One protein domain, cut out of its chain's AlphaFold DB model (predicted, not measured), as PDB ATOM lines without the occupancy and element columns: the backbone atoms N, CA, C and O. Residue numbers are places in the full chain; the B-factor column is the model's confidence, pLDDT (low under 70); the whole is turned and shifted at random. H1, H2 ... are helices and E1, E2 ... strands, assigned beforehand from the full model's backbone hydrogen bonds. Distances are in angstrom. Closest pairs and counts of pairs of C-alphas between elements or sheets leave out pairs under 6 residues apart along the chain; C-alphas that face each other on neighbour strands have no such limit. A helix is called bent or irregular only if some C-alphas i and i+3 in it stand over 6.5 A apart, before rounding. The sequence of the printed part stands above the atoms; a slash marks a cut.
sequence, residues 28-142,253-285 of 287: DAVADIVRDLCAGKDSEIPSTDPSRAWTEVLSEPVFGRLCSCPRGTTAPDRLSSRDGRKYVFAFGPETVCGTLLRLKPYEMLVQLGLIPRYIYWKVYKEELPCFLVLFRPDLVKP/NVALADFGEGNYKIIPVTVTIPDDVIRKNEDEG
ATOM      1  N   ASP A  28     -29.225  -7.341 -36.924       63.34
ATOM      2  CA  ASP A  28     -30.535  -6.969 -36.411       63.34
ATOM      3  C   ASP A  28     -31.503  -8.140 -36.594       63.34
ATOM      4  O   ASP A  28     -32.169  -8.517 -35.633       63.34
ATOM      5  N   ALA A  29     -31.472  -8.826 -37.743       70.62
ATOM      6  CA  ALA A  29     -32.254 -10.046 -37.945       70.62
ATOM      7  C   ALA A  29     -31.836 -11.195 -37.007       70.62
ATOM      8  O   ALA A  29     -32.693 -11.903 -36.488       70.62
ATOM      9  N   VAL A  30     -30.540 -11.402 -36.738       70.56
ATOM     10  CA  VAL A  30     -30.082 -12.418 -35.769       70.56
ATOM     11  C   VAL A  30     -30.523 -12.043 -34.357       70.56
ATOM     12  O   VAL A  30     -31.003 -12.904 -33.621       70.56
ATOM     13  N   ALA A  31     -30.407 -10.769 -33.979       68.62
ATOM     14  CA  ALA A  31     -30.877 -10.283 -32.689       68.62
ATOM     15  C   ALA A  31     -32.402 -10.416 -32.552       68.62
ATOM     16  O   ALA A  31     -32.874 -10.806 -31.486       68.62
ATOM     17  N   ASP A  32     -33.165 -10.141 -33.612       74.56
ATOM     18  CA  ASP A  32     -34.611 -10.362 -33.682       74.56
ATOM     19  C   ASP A  32     -34.935 -11.851 -33.529       74.56
ATOM     20  O   ASP A  32     -35.782 -12.211 -32.722       74.56
ATOM     21  N   ILE A  33     -34.204 -12.740 -34.205       77.25
ATOM     22  CA  ILE A  33     -34.392 -14.194 -34.103       77.25
ATOM     23  C   ILE A  33     -34.086 -14.711 -32.693       77.25
ATOM     24  O   ILE A  33     -34.815 -15.558 -32.173       77.25
ATOM     25  N   VAL A  34     -33.009 -14.230 -32.068       73.31
ATOM     26  CA  VAL A  34     -32.673 -14.575 -30.679       73.31
ATOM     27  C   VAL A  34     -33.768 -14.070 -29.738       73.31
ATOM     28  O   VAL A  34     -34.189 -14.809 -28.847       73.31
ATOM     29  N   ARG A  35     -34.279 -12.852 -29.961       70.06
ATOM     30  CA  ARG A  35     -35.411 -12.300 -29.206       70.06
ATOM     31  C   ARG A  35     -36.677 -13.134 -29.401       70.06
ATOM     32  O   ARG A  35     -37.272 -13.519 -28.404       70.06
ATOM     33  N   ASP A  36     -37.026 -13.505 -30.629       75.62
ATOM     34  CA  ASP A  36     -38.163 -14.374 -30.953       75.62
ATOM     35  C   ASP A  36     -38.065 -15.738 -30.261       75.62
ATOM     36  O   ASP A  36     -39.060 -16.250 -29.749       75.62
ATOM     37  N   LEU A  37     -36.865 -16.330 -30.227       69.56
ATOM     38  CA  LEU A  37     -36.610 -17.587 -29.520       69.56
ATOM     39  C   LEU A  37     -36.838 -17.455 -28.009       69.56
ATOM     40  O   LEU A  37     -37.301 -18.405 -27.385       69.56
ATOM     41  N   CYS A  38     -36.532 -16.295 -27.426       64.69
ATOM     42  CA  CYS A  38     -36.625 -16.067 -25.981       64.69
ATOM     43  C   CYS A  38     -37.974 -15.485 -25.531       64.69
ATOM     44  O   CYS A  38     -38.350 -15.639 -24.372       64.69
ATOM     45  N   ALA A  39     -38.723 -14.833 -26.423       60.56
ATOM     46  CA  ALA A  39     -39.928 -14.076 -26.084       60.56
ATOM     47  C   ALA A  39     -41.154 -14.935 -25.733       60.56
ATOM     48  O   ALA A  39     -42.163 -14.366 -25.320       60.56
ATOM     49  N   GLY A  40     -41.082 -16.267 -25.882       50.91
ATOM     50  CA  GLY A  40     -42.083 -17.252 -25.447       50.91
ATOM     51  C   GLY A  40     -43.495 -16.699 -25.213       50.91
ATOM     52  O   GLY A  40     -43.852 -16.475 -24.071       50.91
ATOM     53  N   LYS A  41     -44.265 -16.453 -26.283       45.34
ATOM     54  CA  LYS A  41     -45.657 -15.936 -26.350       45.34
ATOM     55  C   LYS A  41     -46.091 -14.715 -25.503       45.34
ATOM     56  O   LYS A  41     -47.029 -14.077 -25.955       45.34
ATOM     57  N   ASP A  42     -45.458 -14.334 -24.392       44.44
ATOM     58  CA  ASP A  42     -45.992 -13.330 -23.448       44.44
ATOM     59  C   ASP A  42     -44.910 -12.521 -22.682       44.44
ATOM     60  O   ASP A  42     -45.138 -12.093 -21.551       44.44
ATOM     61  N   SER A  43     -43.723 -12.279 -23.253       42.38
ATOM     62  CA  SER A  43     -42.650 -11.552 -22.535       42.38
ATOM     63  C   SER A  43     -42.430 -10.129 -23.065       42.38
ATOM     64  O   SER A  43     -42.099  -9.943 -24.235       42.38
ATOM     65  N   GLU A  44     -42.581  -9.119 -22.198       42.38
ATOM     66  CA  GLU A  44     -42.243  -7.717 -22.487       42.38
ATOM     67  C   GLU A  44     -40.762  -7.552 -22.876       42.38
ATOM     68  O   GLU A  44     -39.864  -8.150 -22.282       42.38
ATOM     69  N   ILE A  45     -40.520  -6.711 -23.885       44.12
ATOM     70  CA  ILE A  45     -39.221  -6.508 -24.538       44.12
ATOM     71  C   ILE A  45     -38.248  -5.776 -23.588       44.12
ATOM     72  O   ILE A  45     -38.511  -4.621 -23.237       44.12
ATOM     73  N   PRO A  46     -37.094  -6.363 -23.204       44.34
ATOM     74  CA  PRO A  46     -36.090  -5.655 -22.419       44.34
ATOM     75  C   PRO A  46     -35.307  -4.643 -23.270       44.34
ATOM     76  O   PRO A  46     -34.977  -4.885 -24.428       44.34
ATOM     77  N   SER A  47     -34.992  -3.504 -22.650       44.62
ATOM     78  CA  SER A  47     -34.210  -2.380 -23.187       44.62
ATOM     79  C   SER A  47     -32.891  -2.788 -23.875       44.62
ATOM     80  O   SER A  47     -32.141  -3.619 -23.367       44.62
ATOM     81  N   THR A  48     -32.588  -2.125 -24.998       46.38
ATOM     82  CA  THR A  48     -31.427  -2.306 -25.891       46.38
ATOM     83  C   THR A  48     -30.105  -1.735 -25.350       46.38
ATOM     84  O   THR A  48     -29.347  -1.134 -26.109       46.38
ATOM     85  N   ASP A  49     -29.819  -1.850 -24.052       45.41
ATOM     86  CA  ASP A  49     -28.540  -1.383 -23.495       45.41
ATOM     87  C   ASP A  49     -27.402  -2.364 -23.860       45.41
ATOM     88  O   ASP A  49     -27.368  -3.477 -23.328       45.41
ATOM     89  N   PRO A  50     -26.441  -1.981 -24.728       45.47
ATOM     90  CA  PRO A  50     -25.347  -2.854 -25.158       45.47
ATOM     91  C   PRO A  50     -24.329  -3.169 -24.044       45.47
ATOM     92  O   PRO A  50     -23.405  -3.952 -24.275       45.47
ATOM     93  N   SER A  51     -24.464  -2.553 -22.862       44.12
ATOM     94  CA  SER A  51     -23.620  -2.796 -21.686       44.12
ATOM     95  C   SER A  51     -24.179  -3.844 -20.718       44.12
ATOM     96  O   SER A  51     -23.434  -4.334 -19.865       44.12
ATOM     97  N   ARG A  52     -25.451  -4.242 -20.860       51.09
ATOM     98  CA  ARG A  52     -25.999  -5.374 -20.106       51.09
ATOM     99  C   ARG A  52     -25.413  -6.676 -20.629       51.09
ATOM    100  O   ARG A  52     -25.346  -6.906 -21.837       51.09
ATOM    101  N   ALA A  53     -25.007  -7.556 -19.717       56.53
ATOM    102  CA  ALA A  53     -24.664  -8.917 -20.093       56.53
ATOM    103  C   ALA A  53     -25.927  -9.546 -20.694       56.53
ATOM    104  O   ALA A  53     -26.939  -9.648 -20.017       56.53
ATOM    105  N   TRP A  54     -25.907  -9.931 -21.969       51.38
ATOM    106  CA  TRP A  54     -27.075 -10.497 -22.660       51.38
ATOM    107  C   TRP A  54     -27.672 -11.734 -21.966       51.38
ATOM    108  O   TRP A  54     -28.847 -12.034 -22.144       51.38
ATOM    109  N   THR A  55     -26.900 -12.399 -21.105       51.97
ATOM    110  CA  THR A  55     -27.373 -13.420 -20.156       51.97
ATOM    111  C   THR A  55     -28.463 -12.921 -19.200       51.97
ATOM    112  O   THR A  55     -29.207 -13.728 -18.663       51.97
ATOM    113  N   GLU A  56     -28.566 -11.609 -18.978       52.22
ATOM    114  CA  GLU A  56     -29.631 -10.944 -18.213       52.22
ATOM    115  C   GLU A  56     -30.846 -10.572 -19.082       52.22
ATOM    116  O   GLU A  56     -31.905 -10.247 -18.548       52.22
ATOM    117  N   VAL A  57     -30.691 -10.574 -20.412       51.88
ATOM    118  CA  VAL A  57     -31.727 -10.188 -21.388       51.88
ATOM    119  C   VAL A  57     -32.521 -11.404 -21.865       51.88
ATOM    120  O   VAL A  57     -33.710 -11.281 -22.149       51.88
ATOM    121  N   LEU A  58     -31.890 -12.579 -21.944       62.84
ATOM    122  CA  LEU A  58     -32.576 -13.810 -22.326       62.84
ATOM    123  C   LEU A  58     -33.195 -14.474 -21.090       62.84
ATOM    124  O   LEU A  58     -32.504 -14.765 -20.116       62.84
ATOM    125  N   SER A  59     -34.499 -14.745 -21.146       69.38
ATOM    126  CA  SER A  59     -35.229 -15.520 -20.131       69.38
ATOM    127  C   SER A  59     -34.740 -16.970 -20.039       69.38
ATOM    128  O   SER A  59     -34.861 -17.602 -18.989       69.38
ATOM    129  N   GLU A  60     -34.166 -17.485 -21.127       77.94
ATOM    130  CA  GLU A  60     -33.666 -18.848 -21.262       77.94
ATOM    131  C   GLU A  60     -32.358 -18.879 -22.074       77.94
ATOM    132  O   GLU A  60     -32.163 -18.060 -22.977       77.94
ATOM    133  N   PRO A  61     -31.445 -19.827 -21.796       88.00
ATOM    134  CA  PRO A  61     -30.192 -19.934 -22.533       88.00
ATOM    135  C   PRO A  61     -30.429 -20.416 -23.974       88.00
ATOM    136  O   PRO A  61     -31.044 -21.457 -24.200       88.00
ATOM    137  N   VAL A  62     -29.872 -19.697 -24.952       89.88
ATOM    138  CA  VAL A  62     -29.846 -20.107 -26.365       89.88
ATOM    139  C   VAL A  62     -28.466 -20.649 -26.708       89.88
ATOM    140  O   VAL A  62     -27.456 -20.001 -26.462       89.88
ATOM    141  N   PHE A  63     -28.428 -21.828 -27.309       93.44
ATOM    142  CA  PHE A  63     -27.215 -22.451 -27.822       93.44
ATOM    143  C   PHE A  63     -27.199 -22.349 -29.335       93.44
ATOM    144  O   PHE A  63     -28.226 -22.101 -29.973       93.44
ATOM    145  N   GLY A  64     -26.040 -22.592 -29.933       93.44
ATOM    146  CA  GLY A  64     -26.002 -22.731 -31.373       93.44
ATOM    147  C   GLY A  64     -24.902 -23.622 -31.898       93.44
ATOM    148  O   GLY A  64     -24.001 -24.071 -31.190       93.44
ATOM    149  N   ARG A  65     -25.021 -23.915 -33.187       94.00
ATOM    150  CA  ARG A  65     -24.070 -24.727 -33.926       94.00
ATOM    151  C   ARG A  65     -24.014 -24.294 -35.378       94.00
ATOM    152  O   ARG A  65     -25.041 -24.041 -36.004       94.00
ATOM    153  N   LEU A  66     -22.806 -24.309 -35.932       92.94
ATOM    154  CA  LEU A  66     -22.599 -24.194 -37.368       92.94
ATOM    155  C   LEU A  66     -22.618 -25.574 -38.023       92.94
ATOM    156  O   LEU A  66     -21.936 -26.509 -37.595       92.94
ATOM    157  N   CYS A  67     -23.427 -25.685 -39.069       93.00
ATOM    158  CA  CYS A  67     -23.655 -26.900 -39.830       93.00
ATOM    159  C   CYS A  67     -23.212 -26.673 -41.275       93.00
ATOM    160  O   CYS A  67     -23.813 -25.869 -41.982       93.00
ATOM    161  N   SER A  68     -22.195 -27.403 -41.730       91.19
ATOM    162  CA  SER A  68     -21.915 -27.552 -43.163       91.19
ATOM    163  C   SER A  68     -22.664 -28.778 -43.667       91.19
ATOM    164  O   SER A  68     -22.474 -29.869 -43.120       91.19
ATOM    165  N   CYS A  69     -23.509 -28.605 -44.678       92.50
ATOM    166  CA  CYS A  69     -24.364 -29.667 -45.207       92.50
ATOM    167  C   CYS A  69     -23.925 -30.089 -46.619       92.50
ATOM    168  O   CYS A  69     -23.199 -29.342 -47.272       92.50
ATOM    169  N   PRO A  70     -24.351 -31.264 -47.119       91.88
ATOM    170  CA  PRO A  70     -24.118 -31.655 -48.508       91.88
ATOM    171  C   PRO A  70     -24.674 -30.627 -49.504       91.88
ATOM    172  O   PRO A  70     -25.666 -29.946 -49.221       91.88
ATOM    173  N   ARG A  71     -24.071 -30.547 -50.698       90.19
ATOM    174  CA  ARG A  71     -24.564 -29.687 -51.788       90.19
ATOM    175  C   ARG A  71     -26.048 -29.944 -52.072       90.19
ATOM    176  O   ARG A  71     -26.498 -31.086 -52.066       90.19
ATOM    177  N   GLY A  72     -26.792 -28.871 -52.332       89.69
ATOM    178  CA  GLY A  72     -28.236 -28.923 -52.588       89.69
ATOM    179  C   GLY A  72     -29.114 -28.972 -51.333       89.69
ATOM    180  O   GLY A  72     -30.335 -28.903 -51.456       89.69
ATOM    181  N   THR A  73     -28.529 -29.045 -50.132       92.88
ATOM    182  CA  THR A  73     -29.292 -28.933 -48.880       92.88
ATOM    183  C   THR A  73     -29.856 -27.521 -48.733       92.88
ATOM    184  O   THR A  73     -29.099 -26.553 -48.727       92.88
ATOM    185  N   THR A  74     -31.175 -27.404 -48.576       92.19
ATOM    186  CA  THR A  74     -31.869 -26.124 -48.348       92.19
ATOM    187  C   THR A  74     -31.978 -25.769 -46.867       92.19
ATOM    188  O   THR A  74     -31.987 -24.590 -46.524       92.19
ATOM    189  N   ALA A  75     -32.037 -26.775 -45.994       94.31
ATOM    190  CA  ALA A  75     -31.970 -26.638 -44.546       94.31
ATOM    191  C   ALA A  75     -31.507 -27.967 -43.912       94.31
ATOM    192  O   ALA A  75     -31.896 -29.030 -44.405       94.31
ATOM    193  N   PRO A  76     -30.700 -27.941 -42.836       95.31
ATOM    194  CA  PRO A  76     -30.396 -29.134 -42.058       95.31
ATOM    195  C   PRO A  76     -31.656 -29.678 -41.382       95.31
ATOM    196  O   PRO A  76     -32.485 -28.924 -40.882       95.31
ATOM    197  N   ASP A  77     -31.763 -30.997 -41.311       94.69
ATOM    198  CA  ASP A  77     -32.780 -31.726 -40.549       94.69
ATOM    199  C   ASP A  77     -32.255 -32.208 -39.185       94.69
ATOM    200  O   ASP A  77     -33.038 -32.570 -38.308       94.69
ATOM    201  N   ARG A  78     -30.930 -32.190 -38.992       95.25
ATOM    202  CA  ARG A  78     -30.207 -32.564 -37.768       95.25
ATOM    203  C   ARG A  78     -29.071 -31.586 -37.488       95.25
ATOM    204  O   ARG A  78     -28.596 -30.893 -38.385       95.25
ATOM    205  N   LEU A  79     -28.538 -31.605 -36.266       93.81
ATOM    206  CA  LEU A  79     -27.351 -30.811 -35.920       93.81
ATOM    207  C   LEU A  79     -26.073 -31.244 -36.676       93.81
ATOM    208  O   LEU A  79     -25.106 -30.491 -36.776       93.81
ATOM    209  N   SER A  80     -26.021 -32.455 -37.225       93.25
ATOM    210  CA  SER A  80     -24.979 -32.904 -38.147       93.25
ATOM    211  C   SER A  80     -25.553 -33.926 -39.117       93.25
ATOM    212  O   SER A  80     -26.054 -34.966 -38.696       93.25
ATOM    213  N   SER A  81     -25.335 -33.705 -40.412       90.12
ATOM    214  CA  SER A  81     -25.732 -34.608 -41.505       90.12
ATOM    215  C   SER A  81     -24.848 -35.856 -41.643       90.12
ATOM    216  O   SER A  81     -24.834 -36.493 -42.691       90.12
ATOM    217  N   ARG A  82     -24.007 -36.159 -40.644       87.25
ATOM    218  CA  ARG A  82     -23.050 -37.268 -40.728       87.25
ATOM    219  C   ARG A  82     -23.682 -38.501 -40.106       87.25
ATOM    220  O   ARG A  82     -23.936 -38.505 -38.902       87.25
ATOM    221  N   ASP A  83     -23.869 -39.531 -40.917       84.38
ATOM    222  CA  ASP A  83     -24.465 -40.791 -40.482       84.38
ATOM    223  C   ASP A  83     -23.700 -41.423 -39.316       84.38
ATOM    224  O   ASP A  83     -22.471 -41.341 -39.218       84.38
ATOM    225  N   GLY A  84     -24.453 -42.021 -38.391       85.94
ATOM    226  CA  GLY A  84     -23.928 -42.679 -37.193       85.94
ATOM    227  C   GLY A  84     -23.364 -41.739 -36.122       85.94
ATOM    228  O   GLY A  84     -23.100 -42.180 -35.003       85.94
ATOM    229  N   ARG A  85     -23.207 -40.437 -36.403       90.81
ATOM    230  CA  ARG A  85     -22.691 -39.476 -35.424       90.81
ATOM    231  C   ARG A  85     -23.728 -39.243 -34.326       90.81
ATOM    232  O   ARG A  85     -24.797 -38.709 -34.600       90.81
ATOM    233  N   LYS A  86     -23.391 -39.594 -33.080       92.88
ATOM    234  CA  LYS A  86     -24.306 -39.474 -31.927       92.88
ATOM    235  C   LYS A  86     -24.336 -38.094 -31.271       92.88
ATOM    236  O   LYS A  86     -25.288 -37.798 -30.566       92.88
ATOM    237  N   TYR A  87     -23.331 -37.251 -31.501       92.88
ATOM    238  CA  TYR A  87     -23.263 -35.919 -30.895       92.88
ATOM    239  C   TYR A  87     -22.497 -34.917 -31.732       92.88
ATOM    240  O   TYR A  87     -21.806 -35.256 -32.696       92.88
ATOM    241  N   VAL A  88     -22.589 -33.670 -31.313       94.12
ATOM    242  CA  VAL A  88     -21.983 -32.512 -31.928       94.12
ATOM    243  C   VAL A  88     -21.385 -31.586 -30.876       94.12
ATOM    244  O   VAL A  88     -21.784 -31.610 -29.716       94.12
ATOM    245  N   PHE A  89     -20.458 -30.741 -31.315       94.88
ATOM    246  CA  PHE A  89     -20.046 -29.576 -30.543       94.88
ATOM    247  C   PHE A  89     -20.975 -28.398 -30.845       94.88
ATOM    248  O   PHE A  89     -21.332 -28.159 -32.002       94.88
ATOM    249  N   ALA A  90     -21.384 -27.691 -29.809       95.25
ATOM    250  CA  ALA A  90     -22.197 -26.490 -29.862       95.25
ATOM    251  C   ALA A  90     -21.496 -25.389 -29.061       95.25
ATOM    252  O   ALA A  90     -20.670 -25.672 -28.195       95.25
ATOM    253  N   PHE A  91     -21.832 -24.141 -29.341       94.00
ATOM    254  CA  PHE A  91     -21.401 -22.999 -28.545       94.00
ATOM    255  C   PHE A  91     -22.554 -22.497 -27.675       94.00
ATOM    256  O   PHE A  91     -23.734 -22.706 -27.983       94.00
ATOM    257  N   GLY A  92     -22.187 -21.880 -26.555       92.31
ATOM    258  CA  GLY A  92     -23.129 -21.482 -25.516       92.31
ATOM    259  C   GLY A  92     -23.799 -20.126 -25.734       92.31
ATOM    260  O   GLY A  92     -23.492 -19.414 -26.700       92.31
ATOM    261  N   PRO A  93     -24.672 -19.738 -24.789       88.50
ATOM    262  CA  PRO A  93     -25.332 -18.433 -24.772       88.50
ATOM    263  C   PRO A  93     -24.360 -17.256 -24.821       88.50
ATOM    264  O   PRO A  93     -24.652 -16.236 -25.445       88.50
ATOM    265  N   GLU A  94     -23.185 -17.403 -24.210       87.12
ATOM    266  CA  GLU A  94     -22.143 -16.379 -24.181       87.12
ATOM    267  C   GLU A  94     -21.661 -16.046 -25.597       87.12
ATOM    268  O   GLU A  94     -21.527 -14.881 -25.970       87.12
ATOM    269  N   THR A  95     -21.475 -17.079 -26.414       88.94
ATOM    270  CA  THR A  95     -21.027 -16.962 -27.800       88.94
ATOM    271  C   THR A  95     -22.145 -16.491 -28.716       88.94
ATOM    272  O   THR A  95     -21.901 -15.656 -29.589       88.94
ATOM    273  N   VAL A  96     -23.376 -16.974 -28.497       85.62
ATOM    274  CA  VAL A  96     -24.564 -16.522 -29.239       85.62
ATOM    275  C   VAL A  96     -24.745 -15.016 -29.094       85.62
ATOM    276  O   VAL A  96     -24.919 -14.313 -30.087       85.62
ATOM    277  N   CYS A  97     -24.643 -14.507 -27.871       76.12
ATOM    278  CA  CYS A  97     -24.907 -13.102 -27.599       76.12
ATOM    279  C   CYS A  97     -23.681 -12.191 -27.757       76.12
ATOM    280  O   CYS A  97     -23.817 -10.975 -27.882       76.12
ATOM    281  N   GLY A  98     -22.474 -12.753 -27.705       79.00
ATOM    282  CA  GLY A  98     -21.228 -12.011 -27.864       79.00
ATOM    283  C   GLY A  98     -20.722 -12.046 -29.299       79.00
ATOM    284  O   GLY A  98     -20.693 -11.030 -29.990       79.00
ATOM    285  N   THR A  99     -20.298 -13.226 -29.735       80.38
ATOM    286  CA  THR A  99     -19.499 -13.424 -30.948       80.38
ATOM    287  C   THR A  99     -20.340 -13.384 -32.218       80.38
ATOM    288  O   THR A  99     -19.958 -12.695 -33.167       80.38
ATOM    289  N   LEU A 100     -21.511 -14.035 -32.236       80.25
ATOM    290  CA  LEU A 100     -22.369 -14.048 -33.433       80.25
ATOM    291  C   LEU A 100     -22.870 -12.650 -33.812       80.25
ATOM    292  O   LEU A 100     -23.015 -12.347 -34.991       80.25
ATOM    293  N   LEU A 101     -23.115 -11.792 -32.816       71.94
ATOM    294  CA  LEU A 101     -23.650 -10.446 -33.028       71.94
ATOM    295  C   LEU A 101     -22.581  -9.412 -33.422       71.94
ATOM    296  O   LEU A 101     -22.911  -8.254 -33.668       71.94
ATOM    297  N   ARG A 102     -21.296  -9.785 -33.449       79.25
ATOM    298  CA  ARG A 102     -20.185  -8.832 -33.638       79.25
ATOM    299  C   ARG A 102     -19.322  -9.115 -34.857       79.25
ATOM    300  O   ARG A 102     -18.753  -8.175 -35.408       79.25
ATOM    301  N   LEU A 103     -19.205 -10.376 -35.262       84.56
ATOM    302  CA  LEU A 103     -18.259 -10.801 -36.291       84.56
ATOM    303  C   LEU A 103     -18.937 -11.073 -37.632       84.56
ATOM    304  O   LEU A 103     -20.102 -11.469 -37.699       84.56
ATOM    305  N   LYS A 104     -18.187 -10.897 -38.724       86.62
ATOM    306  CA  LYS A 104     -18.622 -11.374 -40.040       86.62
ATOM    307  C   LYS A 104     -18.597 -12.909 -40.079       86.62
ATOM    308  O   LYS A 104     -17.825 -13.523 -39.341       86.62
ATOM    309  N   PRO A 105     -19.359 -13.556 -40.980       89.56
ATOM    310  CA  PRO A 105     -19.450 -15.015 -41.041       89.56
ATOM    311  C   PRO A 105     -18.111 -15.770 -41.079       89.56
ATOM    312  O   PRO A 105     -17.950 -16.771 -40.386       89.56
ATOM    313  N   TYR A 106     -17.131 -15.289 -41.851       91.38
ATOM    314  CA  TYR A 106     -15.799 -15.903 -41.905       91.38
ATOM    315  C   TYR A 106     -15.039 -15.776 -40.574       91.38
ATOM    316  O   TYR A 106     -14.526 -16.764 -40.053       91.38
ATOM    317  N   GLU A 107     -15.009 -14.574 -39.996       90.25
ATOM    318  CA  GLU A 107     -14.355 -14.289 -38.710       90.25
ATOM    319  C   GLU A 107     -14.994 -15.097 -37.574       90.25
ATOM    320  O   GLU A 107     -14.295 -15.647 -36.728       90.25
ATOM    321  N   MET A 108     -16.321 -15.233 -37.602       89.75
ATOM    322  CA  MET A 108     -17.089 -16.070 -36.688       89.75
ATOM    323  C   MET A 108     -16.655 -17.539 -36.762       89.75
ATOM    324  O   MET A 108     -16.431 -18.152 -35.724       89.75
ATOM    325  N   LEU A 109     -16.499 -18.111 -37.963       90.00
ATOM    326  CA  LEU A 109     -16.021 -19.491 -38.118       90.00
ATOM    327  C   LEU A 109     -14.621 -19.670 -37.513       90.00
ATOM    328  O   LEU A 109     -14.386 -20.647 -36.803       90.00
ATOM    329  N   VAL A 110     -13.714 -18.719 -37.754       90.75
ATOM    330  CA  VAL A 110     -12.353 -18.751 -37.192       90.75
ATOM    331  C   VAL A 110     -12.378 -18.650 -35.665       90.75
ATOM    332  O   VAL A 110     -11.718 -19.441 -34.994       90.75
ATOM    333  N   GLN A 111     -13.176 -17.736 -35.109       88.56
ATOM    334  CA  GLN A 111     -13.339 -17.560 -33.660       88.56
ATOM    335  C   GLN A 111     -13.954 -18.794 -32.981       88.56
ATOM    336  O   GLN A 111     -13.676 -19.079 -31.819       88.56
ATOM    337  N   LEU A 112     -14.753 -19.564 -33.721       88.81
ATOM    338  CA  LEU A 112     -15.311 -20.848 -33.292       88.81
ATOM    339  C   LEU A 112     -14.355 -22.030 -33.521       88.81
ATOM    340  O   LEU A 112     -14.765 -23.187 -33.436       88.81
ATOM    341  N   GLY A 113     -13.080 -21.758 -33.810       87.56
ATOM    342  CA  GLY A 113     -12.020 -22.761 -33.897       87.56
ATOM    343  C   GLY A 113     -11.887 -23.448 -35.253       87.56
ATOM    344  O   GLY A 113     -11.096 -24.383 -35.376       87.56
ATOM    345  N   LEU A 114     -12.612 -23.014 -36.292       89.06
ATOM    346  CA  LEU A 114     -12.384 -23.552 -37.631       89.06
ATOM    347  C   LEU A 114     -11.109 -22.954 -38.228       89.06
ATOM    348  O   LEU A 114     -10.913 -21.742 -38.285       89.06
ATOM    349  N   ILE A 115     -10.246 -23.829 -38.734       89.38
ATOM    350  CA  ILE A 115      -8.982 -23.427 -39.350       89.38
ATOM    351  C   ILE A 115      -9.265 -22.811 -40.735       89.38
ATOM    352  O   ILE A 115     -10.008 -23.414 -41.513       89.38
ATOM    353  N   PRO A 116      -8.635 -21.679 -41.112       91.88
ATOM    354  CA  PRO A 116      -8.820 -21.030 -42.417       91.88
ATOM    355  C   PRO A 116      -8.755 -21.970 -43.626       91.88
ATOM    356  O   PRO A 116      -9.625 -21.932 -44.493       91.88
ATOM    357  N   ARG A 117      -7.772 -22.881 -43.651       91.00
ATOM    358  CA  ARG A 117      -7.629 -23.897 -44.705       91.00
ATOM    359  C   ARG A 117      -8.847 -24.816 -44.802       91.00
ATOM    360  O   ARG A 117      -9.287 -25.148 -45.897       91.00
ATOM    361  N   TYR A 118      -9.409 -25.213 -43.665       89.25
ATOM    362  CA  TYR A 118     -10.603 -26.052 -43.620       89.25
ATOM    363  C   TYR A 118     -11.842 -25.308 -44.129       89.25
ATOM    364  O   TYR A 118     -12.629 -25.873 -44.889       89.25
ATOM    365  N   ILE A 119     -11.991 -24.033 -43.751       92.56
ATOM    366  CA  ILE A 119     -13.073 -23.166 -44.242       92.56
ATOM    367  C   ILE A 119     -12.970 -23.028 -45.764       92.56
ATOM    368  O   ILE A 119     -13.953 -23.260 -46.459       92.56
ATOM    369  N   TYR A 120     -11.774 -22.738 -46.279       94.25
ATOM    370  CA  TYR A 120     -11.505 -22.687 -47.714       94.25
ATOM    371  C   TYR A 120     -11.914 -23.979 -48.431       94.25
ATOM    372  O   TYR A 120     -12.690 -23.929 -49.384       94.25
ATOM    373  N   TRP A 121     -11.472 -25.144 -47.955       91.56
ATOM    374  CA  TRP A 121     -11.811 -26.407 -48.611       91.56
ATOM    375  C   TRP A 121     -13.320 -26.655 -48.652       91.56
ATOM    376  O   TRP A 121     -13.862 -26.936 -49.716       91.56
ATOM    377  N   LYS A 122     -14.019 -26.478 -47.527       91.38
ATOM    378  CA  LYS A 122     -15.454 -26.779 -47.449       91.38
ATOM    379  C   LYS A 122     -16.352 -25.756 -48.126       91.38
ATOM    380  O   LYS A 122     -17.315 -26.120 -48.790       91.38
ATOM    381  N   VAL A 123     -16.087 -24.478 -47.900       91.88
ATOM    382  CA  VAL A 123     -16.974 -23.399 -48.343       91.88
ATOM    383  C   VAL A 123     -16.612 -22.950 -49.752       91.88
ATOM    384  O   VAL A 123     -17.511 -22.743 -50.552       91.88
ATOM    385  N   TYR A 124     -15.322 -22.812 -50.071       91.81
ATOM    386  CA  TYR A 124     -14.893 -22.308 -51.379       91.81
ATOM    387  C   TYR A 124     -14.757 -23.418 -52.416       91.81
ATOM    388  O   TYR A 124     -15.364 -23.337 -53.475       91.81
ATOM    389  N   LYS A 125     -13.976 -24.469 -52.132       92.56
ATOM    390  CA  LYS A 125     -13.727 -25.536 -53.121       92.56
ATOM    391  C   LYS A 125     -14.892 -26.512 -53.232       92.56
ATOM    392  O   LYS A 125     -15.306 -26.870 -54.333       92.56
ATOM    393  N   GLU A 126     -15.438 -26.939 -52.100       91.06
ATOM    394  CA  GLU A 126     -16.578 -27.850 -52.069       91.06
ATOM    395  C   GLU A 126     -17.927 -27.132 -52.109       91.06
ATOM    396  O   GLU A 126     -18.930 -27.810 -52.299       91.06
ATOM    397  N   GLU A 127     -17.988 -25.800 -52.024       92.06
ATOM    398  CA  GLU A 127     -19.243 -25.028 -52.105       92.06
ATOM    399  C   GLU A 127     -20.346 -25.578 -51.178       92.06
ATOM    400  O   GLU A 127     -21.525 -25.646 -51.538       92.06
ATOM    401  N   LEU A 128     -19.965 -26.057 -49.987       93.00
ATOM    402  CA  LEU A 128     -20.921 -26.631 -49.051       93.00
ATOM    403  C   LEU A 128     -21.778 -25.524 -48.422       93.00
ATOM    404  O   LEU A 128     -21.226 -24.594 -47.820       93.00
ATOM    405  N   PRO A 129     -23.120 -25.635 -48.471       92.88
ATOM    406  CA  PRO A 129     -23.989 -24.685 -47.794       92.88
ATOM    407  C   PRO A 129     -23.764 -24.733 -46.277       92.88
ATOM    408  O   PRO A 129     -23.677 -25.807 -45.668       92.88
ATOM    409  N   CYS A 130     -23.677 -23.547 -45.676       92.81
ATOM    410  CA  CYS A 130     -23.471 -23.362 -44.246       92.81
ATOM    411  C   CYS A 130     -24.729 -22.794 -43.588       92.81
ATOM    412  O   CYS A 130     -25.356 -21.870 -44.101       92.81
ATOM    413  N   PHE A 131     -25.073 -23.336 -42.425       93.62
ATOM    414  CA  PHE A 131     -26.226 -22.912 -41.640       93.62
ATOM    415  C   PHE A 131     -25.823 -22.694 -40.189       93.62
ATOM    416  O   PHE A 131     -25.116 -23.512 -39.599       93.62
ATOM    417  N   LEU A 132     -26.320 -21.613 -39.607       93.31
ATOM    418  CA  LEU A 132     -26.331 -21.379 -38.178       93.31
ATOM    419  C   LEU A 132     -27.651 -21.918 -37.628       93.31
ATOM    420  O   LEU A 132     -28.725 -21.448 -37.997       93.31
ATOM    421  N   VAL A 133     -27.566 -22.918 -36.759       94.06
ATOM    422  CA  VAL A 133     -28.717 -23.437 -36.024       94.06
ATOM    423  C   VAL A 133     -28.652 -22.884 -34.611       94.06
ATOM    424  O   VAL A 133     -27.685 -23.155 -33.901       94.06
ATOM    425  N   LEU A 134     -29.667 -22.121 -34.215       93.44
ATOM    426  CA  LEU A 134     -29.871 -21.651 -32.845       93.44
ATOM    427  C   LEU A 134     -30.983 -22.470 -32.206       93.44
ATOM    428  O   LEU A 134     -31.978 -22.751 -32.872       93.44
ATOM    429  N   PHE A 135     -30.830 -22.862 -30.946       92.69
ATOM    430  CA  PHE A 135     -31.809 -23.710 -30.274       92.69
ATOM    431  C   PHE A 135     -31.836 -23.512 -28.758       92.69
ATOM    432  O   PHE A 135     -30.835 -23.136 -28.144       92.69
ATOM    433  N   ARG A 136     -32.992 -23.798 -28.155       90.75
ATOM    434  CA  ARG A 136     -33.186 -23.829 -26.701       90.75
ATOM    435  C   ARG A 136     -33.066 -25.261 -26.173       90.75
ATOM    436  O   ARG A 136     -33.537 -26.192 -26.831       90.75
ATOM    437  N   PRO A 137     -32.443 -25.461 -25.003       82.25
ATOM    438  CA  PRO A 137     -32.221 -26.784 -24.448       82.25
ATOM    439  C   PRO A 137     -33.469 -27.274 -23.701       82.25
ATOM    440  O   PRO A 137     -33.554 -27.155 -22.482       82.25
ATOM    441  N   ASP A 138     -34.458 -27.798 -24.423       81.12
ATOM    442  CA  ASP A 138     -35.603 -28.471 -23.794       81.12
ATOM    443  C   ASP A 138     -35.282 -29.961 -23.566       81.12
ATOM    444  O   ASP A 138     -34.628 -30.342 -22.587       81.12
ATOM    445  N   LEU A 139     -35.653 -30.813 -24.526       72.75
ATOM    446  CA  LEU A 139     -35.387 -32.253 -24.473       72.75
ATOM    447  C   LEU A 139     -33.900 -32.590 -24.614       72.75
ATOM    448  O   LEU A 139     -33.440 -33.615 -24.109       72.75
ATOM    449  N   VAL A 140     -33.144 -31.720 -25.278       81.31
ATOM    450  CA  VAL A 140     -31.712 -31.894 -25.498       81.31
ATOM    451  C   VAL A 140     -30.965 -30.940 -24.591       81.31
ATOM    452  O   VAL A 140     -31.158 -29.730 -24.660       81.31
ATOM    453  N   LYS A 141     -30.086 -31.488 -23.754       86.56
ATOM    454  CA  LYS A 141     -29.317 -30.710 -22.783       86.56
ATOM    455  C   LYS A 141     -27.851 -30.685 -23.192       86.56
ATOM    456  O   LYS A 141     -27.178 -31.703 -23.030       86.56
ATOM    457  N   PRO A 142     -27.352 -29.555 -23.719       92.75
ATOM    458  CA  PRO A 142     -25.931 -29.372 -23.934       92.75
ATOM    459  C   PRO A 142     -25.175 -29.485 -22.610       92.75
ATOM    460  O   PRO A 142     -25.569 -28.908 -21.596       92.75
ATOM    461  N   ASN A 253     -26.662 -35.363 -31.254       94.88
ATOM    462  CA  ASN A 253     -26.934 -35.120 -32.662       94.88
ATOM    463  C   ASN A 253     -28.353 -35.592 -32.973       94.88
ATOM    464  O   ASN A 253     -28.527 -36.675 -33.530       94.88
ATOM    465  N   VAL A 254     -29.355 -34.817 -32.575       93.38
ATOM    466  CA  VAL A 254     -30.779 -35.127 -32.767       93.38
ATOM    467  C   VAL A 254     -31.337 -34.518 -34.053       93.38
ATOM    468  O   VAL A 254     -30.661 -33.720 -34.713       93.38
ATOM    469  N   ALA A 255     -32.569 -34.891 -34.411       94.25
ATOM    470  CA  ALA A 255     -33.304 -34.156 -35.432       94.25
ATOM    471  C   ALA A 255     -33.726 -32.790 -34.886       94.25
ATOM    472  O   ALA A 255     -34.042 -32.653 -33.708       94.25
ATOM    473  N   LEU A 256     -33.755 -31.765 -35.738       93.19
ATOM    474  CA  LEU A 256     -34.138 -30.421 -35.304       93.19
ATOM    475  C   LEU A 256     -35.593 -30.368 -34.825       93.19
ATOM    476  O   LEU A 256     -35.907 -29.655 -33.880       93.19
ATOM    477  N   ALA A 257     -36.460 -31.197 -35.410       92.00
ATOM    478  CA  ALA A 257     -37.837 -31.361 -34.957       92.00
ATOM    479  C   ALA A 257     -37.941 -31.848 -33.496       92.00
ATOM    480  O   ALA A 257     -38.917 -31.517 -32.824       92.00
ATOM    481  N   ASP A 258     -36.932 -32.566 -32.982       90.88
ATOM    482  CA  ASP A 258     -36.915 -33.073 -31.603       90.88
ATOM    483  C   ASP A 258     -36.711 -31.953 -30.570       90.88
ATOM    484  O   ASP A 258     -36.981 -32.156 -29.390       90.88
ATOM    485  N   PHE A 259     -36.275 -30.754 -30.982       88.12
ATOM    486  CA  PHE A 259     -36.275 -29.586 -30.095       88.12
ATOM    487  C   PHE A 259     -37.689 -29.060 -29.833       88.12
ATOM    488  O   PHE A 259     -37.895 -28.374 -28.838       88.12
ATOM    489  N   GLY A 260     -38.659 -29.379 -30.695       86.56
ATOM    490  CA  GLY A 260     -40.004 -28.813 -30.673       86.56
ATOM    491  C   GLY A 260     -40.138 -27.567 -31.553       86.56
ATOM    492  O   GLY A 260     -39.187 -26.817 -31.787       86.56
ATOM    493  N   GLU A 261     -41.346 -27.345 -32.069       84.75
ATOM    494  CA  GLU A 261     -41.649 -26.173 -32.892       84.75
ATOM    495  C   GLU A 261     -41.424 -24.879 -32.094       84.75
ATOM    496  O   GLU A 261     -41.855 -24.752 -30.949       84.75
ATOM    497  N   GLY A 262     -40.717 -23.915 -32.689       84.62
ATOM    498  CA  GLY A 262     -40.369 -22.649 -32.035       84.62
ATOM    499  C   GLY A 262     -39.164 -22.714 -31.089       84.62
ATOM    500  O   GLY A 262     -38.726 -21.670 -30.615       84.62
ATOM    501  N   ASN A 263     -38.579 -23.893 -30.853       88.94
ATOM    502  CA  ASN A 263     -37.387 -24.050 -30.008       88.94
ATOM    503  C   ASN A 263     -36.073 -24.058 -30.786       88.94
ATOM    504  O   ASN A 263     -35.007 -24.146 -30.178       88.94
ATOM    505  N   TYR A 264     -36.130 -23.947 -32.111       92.56
ATOM    506  CA  TYR A 264     -34.951 -23.810 -32.948       92.56
ATOM    507  C   TYR A 264     -35.202 -22.873 -34.128       92.56
ATOM    508  O   TYR A 264     -36.338 -22.661 -34.563       92.56
ATOM    509  N   LYS A 265     -34.115 -22.314 -34.659       92.38
ATOM    510  CA  LYS A 265     -34.093 -21.475 -35.858       92.38
ATOM    511  C   LYS A 265     -32.907 -21.871 -36.720       92.38
ATOM    512  O   LYS A 265     -31.814 -22.118 -36.216       92.38
ATOM    513  N   ILE A 266     -33.145 -21.926 -38.023       93.69
ATOM    514  CA  ILE A 266     -32.135 -22.220 -39.035       93.69
ATOM    515  C   ILE A 266     -31.893 -20.934 -39.807       93.69
ATOM    516  O   ILE A 266     -32.826 -20.365 -40.372       93.69
ATOM    517  N   ILE A 267     -30.645 -20.494 -39.840       91.56
ATOM    518  CA  ILE A 267     -30.230 -19.269 -40.510       91.56
ATOM    519  C   ILE A 267     -29.197 -19.664 -41.570       91.56
ATOM    520  O   ILE A 267     -28.126 -20.158 -41.208       91.56
ATOM    521  N   PRO A 268     -29.488 -19.504 -42.871       91.81
ATOM    522  CA  PRO A 268     -28.483 -19.664 -43.916       91.81
ATOM    523  C   PRO A 268     -27.340 -18.666 -43.711       91.81
ATOM    524  O   PRO A 268     -27.576 -17.499 -43.406       91.81
ATOM    525  N   VAL A 269     -26.100 -19.122 -43.877       90.31
ATOM    526  CA  VAL A 269     -24.906 -18.295 -43.686       90.31
ATOM    527  C   VAL A 269     -24.110 -18.248 -44.981       90.31
ATOM    528  O   VAL A 269     -23.534 -19.250 -45.405       90.31
ATOM    529  N   THR A 270     -24.025 -17.060 -45.573       90.00
ATOM    530  CA  THR A 270     -23.108 -16.785 -46.681       90.00
ATOM    531  C   THR A 270     -21.739 -16.440 -46.116       90.00
ATOM    532  O   THR A 270     -21.601 -15.520 -45.314       90.00
ATOM    533  N   VAL A 271     -20.713 -17.184 -46.518       90.56
ATOM    534  CA  VAL A 271     -19.350 -17.011 -46.011       90.56
ATOM    535  C   VAL A 271     -18.462 -16.512 -47.142       90.56
ATOM    536  O   VAL A 271     -18.104 -17.268 -48.041       90.56
ATOM    537  N   THR A 272     -18.082 -15.238 -47.083       91.62
ATOM    538  CA  THR A 272     -17.073 -14.664 -47.982       91.62
ATOM    539  C   THR A 272     -15.683 -14.945 -47.425       91.62
ATOM    540  O   THR A 272     -15.357 -14.501 -46.324       91.62
ATOM    541  N   ILE A 273     -14.865 -15.690 -48.169       93.06
ATOM    542  CA  ILE A 273     -13.499 -16.027 -47.760       93.06
ATOM    543  C   ILE A 273     -12.538 -14.932 -48.253       93.06
ATOM    544  O   ILE A 273     -12.626 -14.564 -49.422       93.06
ATOM    545  N   PRO A 274     -11.628 -14.422 -47.402       94.62
ATOM    546  CA  PRO A 274     -10.642 -13.419 -47.805       94.62
ATOM    547  C   PRO A 274      -9.706 -13.879 -48.938       94.62
ATOM    548  O   PRO A 274      -9.241 -15.022 -48.951       94.62
ATOM    549  N   ASP A 275      -9.364 -12.972 -49.858       94.81
ATOM    550  CA  ASP A 275      -8.527 -13.261 -51.038       94.81
ATOM    551  C   ASP A 275      -7.111 -13.747 -50.693       94.81
ATOM    552  O   ASP A 275      -6.492 -14.504 -51.442       94.81
ATOM    553  N   ASP A 276      -6.538 -13.288 -49.583       94.38
ATOM    554  CA  ASP A 276      -5.245 -13.767 -49.089       94.38
ATOM    555  C   ASP A 276      -5.314 -15.229 -48.631       94.38
ATOM    556  O   ASP A 276      -4.385 -15.995 -48.891       94.38
ATOM    557  N   VAL A 277      -6.434 -15.640 -48.032       92.81
ATOM    558  CA  VAL A 277      -6.678 -17.032 -47.638       92.81
ATOM    559  C   VAL A 277      -6.851 -17.907 -48.875       92.81
ATOM    560  O   VAL A 277      -6.277 -18.994 -48.915       92.81
ATOM    561  N   ILE A 278      -7.587 -17.440 -49.890       93.75
ATOM    562  CA  ILE A 278      -7.750 -18.160 -51.163       93.75
ATOM    563  C   ILE A 278      -6.383 -18.373 -51.820       93.75
ATOM    564  O   ILE A 278      -5.968 -19.520 -51.977       93.75
ATOM    565  N   ARG A 279      -5.641 -17.289 -52.099       94.00
ATOM    566  CA  ARG A 279      -4.323 -17.355 -52.756       94.00
ATOM    567  C   ARG A 279      -3.363 -18.294 -52.035       94.00
ATOM    568  O   ARG A 279      -2.802 -19.190 -52.652       94.00
ATOM    569  N   LYS A 280      -3.243 -18.153 -50.709       92.75
ATOM    570  CA  LYS A 280      -2.357 -19.002 -49.902       92.75
ATOM    571  C   LYS A 280      -2.666 -20.495 -50.064       92.75
ATOM    572  O   LYS A 280      -1.745 -21.300 -50.143       92.75
ATOM    573  N   ASN A 281      -3.943 -20.878 -50.076       90.06
ATOM    574  CA  ASN A 281      -4.326 -22.288 -50.157       90.06
ATOM    575  C   ASN A 281      -4.337 -22.835 -51.595       90.06
ATOM    576  O   ASN A 281      -4.264 -24.050 -51.765       90.06
ATOM    577  N   GLU A 282      -4.432 -21.982 -52.617       90.31
ATOM    578  CA  GLU A 282      -4.232 -22.383 -54.016       90.31
ATOM    579  C   GLU A 282      -2.758 -22.690 -54.291       90.31
ATOM    580  O   GLU A 282      -2.452 -23.767 -54.798       90.31
ATOM    581  N   ASP A 283      -1.848 -21.831 -53.825       84.00
ATOM    582  CA  ASP A 283      -0.398 -22.005 -53.996       84.00
ATOM    583  C   ASP A 283       0.156 -23.247 -53.257       84.00
ATOM    584  O   ASP A 283       1.153 -23.848 -53.667       84.00
ATOM    585  N   GLU A 284      -0.471 -23.647 -52.144       75.00
ATOM    586  CA  GLU A 284      -0.094 -24.835 -51.362       75.00
ATOM    587  C   GLU A 284      -0.665 -26.152 -51.927       75.00
ATOM    588  O   GLU A 284      -0.166 -27.220 -51.574       75.00
ATOM    589  N   GLY A 285      -1.702 -26.098 -52.772       57.16
ATOM    590  CA  GLY A 285      -2.404 -27.269 -53.321       57.16
ATOM    591  C   GLY A 285      -1.794 -27.865 -54.596       57.16
ATOM    592  O   GLY A 285      -2.253 -28.912 -55.047       57.16
TER     593      GLY A 285
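Overview. This is residues 28 to 142 and 253 to 285 of the 287 residues of the protein "uncharacterized protein LOC109482773" of Branchiostoma belcheri (UniProt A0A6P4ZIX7). A small sheet of three strands, E1, E3 and E4, lies in the middle, with H1 and H2 over one face and E2 crossing its edge strand E1. The helices H4 and H6 meet about at right angles beyond one end of the sheet, and the unnamed residues 39 to 62 make a long loop toward the other end of the longest axis. The printed part has 148 residues with six named helices and four named strands, in the order H1 E1 E2 H2 H3 H4 E3 H5 E4 H6; the sheet's order is E1 - E3 - E4, all antiparallel. The class is mixed, helices and strands, with 71 residues, under half, in named elements. The whole is compact, with a radius of gyration of the C-alphas of 16.4 A and spans of 54 by 38 by 22 A.

Along the chain. In the sheet, E1 is residues 63 to 68, 17.0 A long, from C-alpha 63 at (-27.215, -22.451, -27.822); E3 is residues 130 to 135, 16.3 A; and E4 is residues 264 to 269, 15.7 A. E2 is residues 87 to 91. H1, residues 28 to 38, is 15.1 A long and begins at C-alpha 28 at (-30.535, -6.969, -36.411). H2 is residues 93 to 98, H3 residues 105 to 111 and H5 residues 256 to 259. H4, residues 116 to 125, is 12.6 A long and neither bent nor irregular, but only just: C-alphas 122 and 125 are 6.1 A apart. H6, residues 275 to 284, is 14.3 A long and ends at C-alpha 284 at (-0.094, -24.835, -51.362).

Arrangement. E1 and E3 are antiparallel at 159 degrees, with N 65 and O 133 within hydrogen-bond range at 2.9 A. E3 and E4 are antiparallel at 158 degrees, with N 267 and O 132 at 2.8 A. H1 and H2 on one face make two layers, helices on one face of a sheet. H1 has a height over the sheet of 9.8 A and runs along the strands, at 3 degrees to E4 on the local plane; its closest C-alphas to E4 are those of Leu 37 and Tyr 264, 7.3 A. The closest C-alphas of H2 and E1 are those of Phe 63 and Pro 93, 5.4 A. E2 pairs with no named strand; its closest C-alpha to E1 is Ala 90, 4.8 A from that of Arg 65. H3 and H5 only graze the sheet, as does H4, only just on it with 5 pairs of C-alphas within 10 A. H4 and H6 touch, about perpendicular at 89 degrees, closest at the C-alphas of Arg 117 and Asn 281, 6.6 A; H6 is not on the sheet. Every O i to N i+4 pair is within hydrogen-bond range in H1, H2, H3, H4 and H6; H5 is too short for such a pair.

Size, cuts and confidence. The C-alphas farthest apart, those of Asp 42 and Asp 283, are 55.6 A apart. Residues 143 to 252 are not printed, and C-alphas 142 and 253 are 10.5 A apart across the cut. The links H1 to E1 and E1 to E2 are long. The mean pLDDT of the printed part is 82.6; residues 28, 31, 37 to 59 and 285 are under 70.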